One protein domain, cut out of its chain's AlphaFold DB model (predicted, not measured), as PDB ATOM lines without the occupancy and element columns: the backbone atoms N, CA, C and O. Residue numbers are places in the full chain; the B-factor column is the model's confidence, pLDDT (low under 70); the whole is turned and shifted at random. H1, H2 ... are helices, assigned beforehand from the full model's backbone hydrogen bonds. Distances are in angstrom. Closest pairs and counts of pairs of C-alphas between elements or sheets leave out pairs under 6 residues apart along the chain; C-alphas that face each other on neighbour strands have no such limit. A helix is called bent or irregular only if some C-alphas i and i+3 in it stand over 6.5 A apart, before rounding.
ATOM      1  N   ARG A  14     -79.480  -0.084  55.127       62.72
ATOM      2  CA  ARG A  14     -78.419  -1.073  55.367       62.72
ATOM      3  C   ARG A  14     -78.860  -2.488  55.067       62.72
ATOM      4  O   ARG A  14     -78.052  -3.262  54.561       62.72
ATOM      5  N   PHE A  15     -80.113  -2.830  55.367       69.38
ATOM      6  CA  PHE A  15     -80.644  -4.149  55.037       69.38
ATOM      7  C   PHE A  15     -80.683  -4.327  53.518       69.38
ATOM      8  O   PHE A  15     -80.189  -5.330  53.008       69.38
ATOM      9  N   GLY A  16     -81.159  -3.305  52.799       67.75
ATOM     10  CA  GLY A  16     -81.123  -3.272  51.337       67.75
ATOM     11  C   GLY A  16     -79.703  -3.409  50.782       67.75
ATOM     12  O   GLY A  16     -79.452  -4.294  49.970       67.75
ATOM     13  N   LEU A  17     -78.756  -2.603  51.274       69.75
ATOM     14  CA  LEU A  17     -77.356  -2.639  50.834       69.75
ATOM     15  C   LEU A  17     -76.689  -3.999  51.094       69.75
ATOM     16  O   LEU A  17     -75.975  -4.508  50.236       69.75
ATOM     17  N   SER A  18     -76.956  -4.608  52.252       70.38
ATOM     18  CA  SER A  18     -76.372  -5.904  52.628       70.38
ATOM     19  C   SER A  18     -76.913  -7.043  51.759       70.38
ATOM     20  O   SER A  18     -76.165  -7.932  51.365       70.38
ATOM     21  N   VAL A  19     -78.207  -7.013  51.416       75.62
ATOM     22  CA  VAL A  19     -78.807  -7.993  50.496       75.62
ATOM     23  C   VAL A  19     -78.201  -7.859  49.097       75.62
ATOM     24  O   VAL A  19     -77.885  -8.873  48.478       75.62
ATOM     25  N   VAL A  20     -77.986  -6.631  48.617       73.12
ATOM     26  CA  VAL A  20     -77.336  -6.375  47.321       73.12
ATOM     27  C   VAL A  20     -75.914  -6.921  47.296       73.12
ATOM     28  O   VAL A  20     -75.555  -7.638  46.366       73.12
ATOM     29  N   GLU A  21     -75.127  -6.645  48.334       76.88
ATOM     30  CA  GLU A  21     -73.742  -7.108  48.422       76.88
ATOM     31  C   GLU A  21     -73.640  -8.641  48.409       76.88
ATOM     32  O   GLU A  21     -72.842  -9.210  47.666       76.88
ATOM     33  N   ILE A  22     -74.500  -9.334  49.162       79.56
ATOM     34  CA  ILE A  22     -74.530 -10.804  49.189       79.56
ATOM     35  C   ILE A  22     -74.908 -11.374  47.813       79.56
ATOM     36  O   ILE A  22     -74.302 -12.344  47.349       79.56
ATOM     37  N   VAL A  23     -75.896 -10.777  47.140       76.88
ATOM     38  CA  VAL A  23     -76.345 -11.224  45.812       76.88
ATOM     39  C   VAL A  23     -75.264 -11.010  44.745       76.88
ATOM     40  O   VAL A  23     -75.091 -11.875  43.879       76.88
ATOM     41  N   GLU A  24     -74.503  -9.917  44.823       75.31
ATOM     42  CA  GLU A  24     -73.357  -9.648  43.945       75.31
ATOM     43  C   GLU A  24     -72.237 -10.675  44.138       75.31
ATOM     44  O   GLU A  24     -71.760 -11.267  43.168       75.31
ATOM     45  N   VAL A  25     -71.882 -10.987  45.388       78.94
ATOM     46  CA  VAL A  25     -70.853 -11.993  45.696       78.94
ATOM     47  C   VAL A  25     -71.236 -13.371  45.145       78.94
ATOM     48  O   VAL A  25     -70.414 -14.033  44.508       78.94
ATOM     49  N   ILE A  26     -72.494 -13.795  45.309       80.06
ATOM     50  CA  ILE A  26     -72.984 -15.071  44.756       80.06
ATOM     51  C   ILE A  26     -72.917 -15.067  43.220       80.06
ATOM     52  O   ILE A  26     -72.558 -16.075  42.607       80.06
ATOM     53  N   SER A  27     -73.235 -13.936  42.591       70.62
ATOM     54  CA  SER A  27     -73.215 -13.797  41.131       70.62
ATOM     55  C   SER A  27     -71.787 -13.841  40.577       70.62
ATOM     56  O   SER A  27     -71.539 -14.511  39.572       70.62
ATOM     57  N   LEU A  28     -70.830 -13.222  41.274       72.62
ATOM     58  CA  LEU A  28     -69.409 -13.275  40.940       72.62
ATOM     59  C   LEU A  28     -68.850 -14.700  41.069       72.62
ATOM     60  O   LEU A  28     -68.167 -15.176  40.164       72.62
ATOM     61  N   ILE A  29     -69.199 -15.414  42.145       79.56
ATOM     62  CA  ILE A  29     -68.822 -16.823  42.336       79.56
ATOM     63  C   ILE A  29     -69.389 -17.687  41.202       79.56
ATOM     64  O   ILE A  29     -68.662 -18.493  40.620       79.56
ATOM     65  N   GLY A  30     -70.653 -17.478  40.822       73.38
ATOM     66  CA  GLY A  30     -71.263 -18.157  39.677       73.38
ATOM     67  C   GLY A  30     -70.540 -17.875  38.355       73.38
ATOM     68  O   GLY A  30     -70.379 -18.775  37.531       73.38
ATOM     69  N   LEU A  31     -70.049 -16.648  38.155       68.75
ATOM     70  CA  LEU A  31     -69.309 -16.251  36.956       68.75
ATOM     71  C   LEU A  31     -67.896 -16.860  36.903       68.75
ATOM     72  O   LEU A  31     -67.435 -17.229  35.821       68.75
ATOM     73  N   ILE A  32     -67.243 -17.026  38.057       72.62
ATOM     74  CA  ILE A  32     -65.938 -17.697  38.200       72.62
ATOM     75  C   ILE A  32     -66.076 -19.219  38.016       72.62
ATOM     76  O   ILE A  32     -65.291 -19.845  37.305       72.62
ATOM     77  N   LEU A  33     -67.115 -19.837  38.583       71.56
ATOM     78  CA  LEU A  33     -67.418 -21.254  38.341       71.56
ATOM     79  C   LEU A  33     -67.745 -21.508  36.858       71.56
ATOM     80  O   LEU A  33     -67.341 -22.511  36.277       71.56
ATOM     81  N   ARG A  34     -68.404 -20.554  36.195       66.50
ATOM     82  CA  ARG A  34     -68.660 -20.603  34.750       66.50
ATOM     83  C   ARG A  34     -67.393 -20.515  33.898       66.50
ATOM     84  O   ARG A  34     -67.317 -21.198  32.881       66.50
ATOM     85  N   SER A  35     -66.422 -19.667  34.248       65.19
ATOM     86  CA  SER A  35     -65.189 -19.539  33.453       65.19
ATOM     87  C   SER A  35     -64.315 -20.796  33.520       65.19
ATOM     88  O   SER A  35     -63.514 -21.031  32.613       65.19
ATOM     89  N   THR A  36     -64.516 -21.619  34.551       69.56
ATOM     90  CA  THR A  36     -63.753 -22.842  34.818       69.56
ATOM     91  C   THR A  36     -64.425 -24.122  34.303       69.56
ATOM     92  O   THR A  36     -63.712 -25.065  33.964       69.56
ATOM     93  N   LEU A  37     -65.758 -24.166  34.142       71.31
ATOM     94  CA  LEU A  37     -66.470 -25.329  33.585       71.31
ATOM     95  C   LEU A  37     -66.778 -25.205  32.078       71.31
ATOM     96  O   LEU A  37     -67.519 -24.331  31.630       71.31
ATOM     97  N   SER A  38     -66.281 -26.163  31.287       63.41
ATOM     98  CA  SER A  38     -66.465 -26.241  29.825       63.41
ATOM     99  C   SER A  38     -67.925 -26.414  29.376       63.41
ATOM    100  O   SER A  38     -68.298 -25.905  28.321       63.41
ATOM    101  N   TYR A  39     -68.758 -27.067  30.191       61.84
ATOM    102  CA  TYR A  39     -70.168 -27.376  29.909       61.84
ATOM    103  C   TYR A  39     -71.045 -26.128  29.698       61.84
ATOM    104  O   TYR A  39     -71.950 -26.123  28.869       61.84
ATOM    105  N   ILE A  40     -70.752 -25.030  30.401       59.50
ATOM    106  CA  ILE A  40     -71.593 -23.822  30.373       59.50
ATOM    107  C   ILE A  40     -71.284 -22.941  29.144       59.50
ATOM    108  O   ILE A  40     -72.109 -22.114  28.754       59.50
ATOM    109  N   LYS A  41     -70.147 -23.148  28.459       61.78
ATOM    110  CA  LYS A  41     -69.798 -22.403  27.230       61.78
ATOM    111  C   LYS A  41     -70.776 -22.648  26.073       61.78
ATOM    112  O   LYS A  41     -70.927 -21.769  25.233       61.78
ATOM    113  N   VAL A  42     -71.444 -23.803  26.040       68.31
ATOM    114  CA  VAL A  42     -72.354 -24.206  24.949       68.31
ATOM    115  C   VAL A  42     -73.704 -23.471  25.003       68.31
ATOM    116  O   VAL A  42     -74.322 -23.258  23.966       68.31
ATOM    117  N   HIS A  43     -74.141 -23.004  26.178       68.19
ATOM    118  CA  HIS A  43     -75.461 -22.384  26.382       68.19
ATOM    119  C   HIS A  43     -75.366 -20.914  26.822       68.19
ATOM    120  O   HIS A  43     -76.019 -20.479  27.774       68.19
ATOM    121  N   TRP A  44     -74.524 -20.135  26.138       69.69
ATOM    122  CA  TRP A  44     -74.209 -18.751  26.513       69.69
ATOM    123  C   TRP A  44     -75.424 -17.803  26.474       69.69
ATOM    124  O   TRP A  44     -75.518 -16.901  27.306       69.69
ATOM    125  N   GLU A  45     -76.375 -18.035  25.567       76.12
ATOM    126  CA  GLU A  45     -77.566 -17.192  25.377       76.12
ATOM    127  C   GLU A  45     -78.518 -17.259  26.577       76.12
ATOM    128  O   GLU A  45     -78.947 -16.231  27.102       76.12
ATOM    129  N   ALA A  46     -78.780 -18.467  27.086       75.19
ATOM    130  CA  ALA A  46     -79.627 -18.671  28.261       75.19
ATOM    131  C   ALA A  46     -79.028 -18.010  29.514       75.19
ATOM    132  O   ALA A  46     -79.748 -17.443  30.339       75.19
ATOM    133  N   TYR A  47     -77.698 -18.032  29.636       72.94
ATOM    134  CA  TYR A  47     -76.994 -17.379  30.736       72.94
ATOM    135  C   TYR A  47     -77.016 -15.848  30.617       72.94
ATOM    136  O   TYR A  47     -77.230 -15.159  31.614       72.94
ATOM    137  N   ALA A  48     -76.853 -15.302  29.409       74.81
ATOM    138  CA  ALA A  48     -76.964 -13.862  29.178       74.81
ATOM    139  C   ALA A  48     -78.362 -13.342  29.552       74.81
ATOM    140  O   ALA A  48     -78.479 -12.348  30.269       74.81
ATOM    141  N   ILE A  49     -79.416 -14.064  29.155       80.44
ATOM    142  CA  ILE A  49     -80.803 -13.746  29.527       80.44
ATOM    143  C   ILE A  49     -80.976 -13.787  31.051       80.44
ATOM    144  O   ILE A  49     -81.539 -12.860  31.631       80.44
ATOM    145  N   TYR A  50     -80.435 -14.808  31.721       78.56
ATOM    146  CA  TYR A  50     -80.470 -14.911  33.182       78.56
ATOM    147  C   TYR A  50     -79.806 -13.712  33.881       78.56
ATOM    148  O   TYR A  50     -80.374 -13.159  34.827       78.56
ATOM    149  N   CYS A  51     -78.637 -13.269  33.406       75.00
ATOM    150  CA  CYS A  51     -77.946 -12.094  33.941       75.00
ATOM    151  C   CYS A  51     -78.758 -10.809  33.743       75.00
ATOM    152  O   CYS A  51     -78.911 -10.040  34.691       75.00
ATOM    153  N   VAL A  52     -79.322 -10.593  32.551       80.38
ATOM    154  CA  VAL A  52     -80.139  -9.403  32.258       80.38
ATOM    155  C   VAL A  52     -81.384  -9.364  33.143       80.38
ATOM    156  O   VAL A  52     -81.634  -8.354  33.800       80.38
ATOM    157  N   VAL A  53     -82.126 -10.473  33.238       82.88
ATOM    158  CA  VAL A  53     -83.315 -10.573  34.102       82.88
ATOM    159  C   VAL A  53     -82.953 -10.278  35.557       82.88
ATOM    160  O   VAL A  53     -83.670  -9.548  36.239       82.88
ATOM    161  N   ARG A  54     -81.813 -10.782  36.040       76.06
ATOM    162  CA  ARG A  54     -81.352 -10.508  37.406       76.06
ATOM    163  C   ARG A  54     -80.984  -9.050  37.647       76.06
ATOM    164  O   ARG A  54     -81.409  -8.507  38.662       76.06
ATOM    165  N   VAL A  55     -80.241  -8.413  36.743       79.75
ATOM    166  CA  VAL A  55     -79.893  -6.985  36.864       79.75
ATOM    167  C   VAL A  55     -81.158  -6.132  36.937       79.75
ATOM    168  O   VAL A  55     -81.231  -5.212  37.754       79.75
ATOM    169  N   VAL A  56     -82.177  -6.477  36.143       81.81
ATOM    170  CA  VAL A  56     -83.490  -5.821  36.182       81.81
ATOM    171  C   VAL A  56     -84.179  -6.037  37.532       81.81
ATOM    172  O   VAL A  56     -84.644  -5.070  38.132       81.81
ATOM    173  N   LEU A  57     -84.208  -7.264  38.062       82.12
ATOM    174  CA  LEU A  57     -84.810  -7.549  39.371       82.12
ATOM    175  C   LEU A  57     -84.098  -6.818  40.522       82.12
ATOM    176  O   LEU A  57     -84.770  -6.307  41.417       82.12
ATOM    177  N   ILE A  58     -82.766  -6.711  40.481       77.00
ATOM    178  CA  ILE A  58     -81.984  -5.944  41.462       77.00
ATOM    179  C   ILE A  58     -82.321  -4.452  41.358       77.00
ATOM    180  O   ILE A  58     -82.613  -3.823  42.372       77.00
ATOM    181  N   HIS A  59     -82.370  -3.887  40.148       76.75
ATOM    182  CA  HIS A  59     -82.777  -2.490  39.956       76.75
ATOM    183  C   HIS A  59     -84.197  -2.231  40.473       76.75
ATOM    184  O   HIS A  59     -84.442  -1.217  41.130       76.75
ATOM    185  N   ILE A  60     -85.128  -3.159  40.245       79.00
ATOM    186  CA  ILE A  60     -86.483  -3.056  40.787       79.00
ATOM    187  C   ILE A  60     -86.456  -3.091  42.320       79.00
ATOM    188  O   ILE A  60     -87.078  -2.242  42.947       79.00
ATOM    189  N   ALA A  61     -85.722  -4.013  42.941       78.75
ATOM    190  CA  ALA A  61     -85.698  -4.165  44.397       78.75
ATOM    191  C   ALA A  61     -84.980  -3.020  45.137       78.75
ATOM    192  O   ALA A  61     -85.350  -2.696  46.264       78.75
ATOM    193  N   VAL A  62     -83.964  -2.413  44.520       73.44
ATOM    194  CA  VAL A  62     -83.077  -1.431  45.171       73.44
ATOM    195  C   VAL A  62     -83.447   0.004  44.829       73.44
ATOM    196  O   VAL A  62     -83.310   0.891  45.667       73.44
ATOM    197  N   VAL A  63     -83.922   0.248  43.608       73.44
ATOM    198  CA  VAL A  63     -84.244   1.599  43.140       73.44
ATOM    199  C   VAL A  63     -85.751   1.792  43.125       73.44
ATOM    200  O   VAL A  63     -86.273   2.671  43.806       73.44
ATOM    201  N   VAL A  64     -86.476   0.944  42.395       74.94
ATOM    202  CA  VAL A  64     -87.913   1.154  42.161       74.94
ATOM    203  C   VAL A  64     -88.727   0.902  43.426       74.94
ATOM    204  O   VAL A  64     -89.583   1.707  43.777       74.94
ATOM    205  N   PHE A  65     -88.452  -0.181  44.147       73.75
ATOM    206  CA  PHE A  65     -89.229  -0.584  45.310       73.75
ATOM    207  C   PHE A  65     -89.097   0.397  46.484       73.75
ATOM    208  O   PHE A  65     -90.139   0.763  47.023       73.75
ATOM    209  N   PRO A  66     -87.908   0.920  46.850       70.75
ATOM    210  CA  PRO A  66     -87.803   1.964  47.869       70.75
ATOM    211  C   PRO A  66     -88.392   3.302  47.415       70.75
ATOM    212  O   PRO A  66     -88.985   4.002  48.230       70.75
ATOM    213  N   LEU A  67     -88.306   3.648  46.124       67.56
ATOM    214  CA  LEU A  67     -88.953   4.849  45.582       67.56
ATOM    215  C   LEU A  67     -90.483   4.736  45.558       67.56
ATOM    216  O   LEU A  67     -91.165   5.740  45.740       67.56
ATOM    217  N   TRP A  68     -91.023   3.533  45.361       70.50
ATOM    218  CA  TRP A  68     -92.464   3.277  45.348       70.50
ATOM    219  C   TRP A  68     -93.041   3.085  46.754       70.50
ATOM    220  O   TRP A  68     -94.159   3.512  47.028       70.50
ATOM    221  N   ARG A  69     -92.252   2.487  47.658       64.06
ATOM    222  CA  ARG A  69     -92.532   2.414  49.098       64.06
ATOM    223  C   ARG A  69     -92.238   3.700  49.840       64.06
ATOM    224  O   ARG A  69     -92.642   3.795  50.998       64.06
ATOM    225  N   ARG A  70     -91.565   4.675  49.213       54.50
ATOM    226  CA  ARG A  70     -91.538   6.047  49.717       54.50
ATOM    227  C   ARG A  70     -92.997   6.371  49.991       54.50
ATOM    228  O   ARG A  70     -93.776   6.339  49.035       54.50
TER     229      ARG A  70
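This is residues 14 to 70 of the 210 residues of the protein "RGS domain-containing protein" of Basidiobolus meristosporus CBS 931.73 (UniProt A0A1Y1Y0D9). A long, loosely closed helical hairpin: H2, the longest helix, kinks near residue 45 and then runs back beside H1. The turn, residues 35 to 46, sticks out at one end. The printed part has 57 residues with two named helices, H1 then H2, no named strand, and is all helix. It is loose, with a radius of gyration of the C-alphas of 14.0 A and spans of 45 by 20 by 7 A.

H2, residues 38 to 69, measures 43.3 A and ends at C-alpha 69 (-92.532, 2.414, 49.098). It is irregular: C-alphas 42 and 45 are 8.7 A apart. H1, residues 14 to 36, measures 33.3 A from C-alpha 14 (-78.419, -1.073, 55.367).

H2 and H1 form a hairpin and touch; their closest C-alphas, of Ile 40 and Arg 34, are 6.2 A apart. They run opposite ways at a shallow tilt of 8 degrees, 11.8 A centre to centre. In H1 every O i to N i+4 pair is within hydrogen-bond range; in H2, 20 of 28.

The C-alphas farthest apart, of Ser 38 and Arg 70, are 45.5 A apart. The printed part has no cut, and the link is tight. Confidence is low at 18 residues, among them 38 to 44.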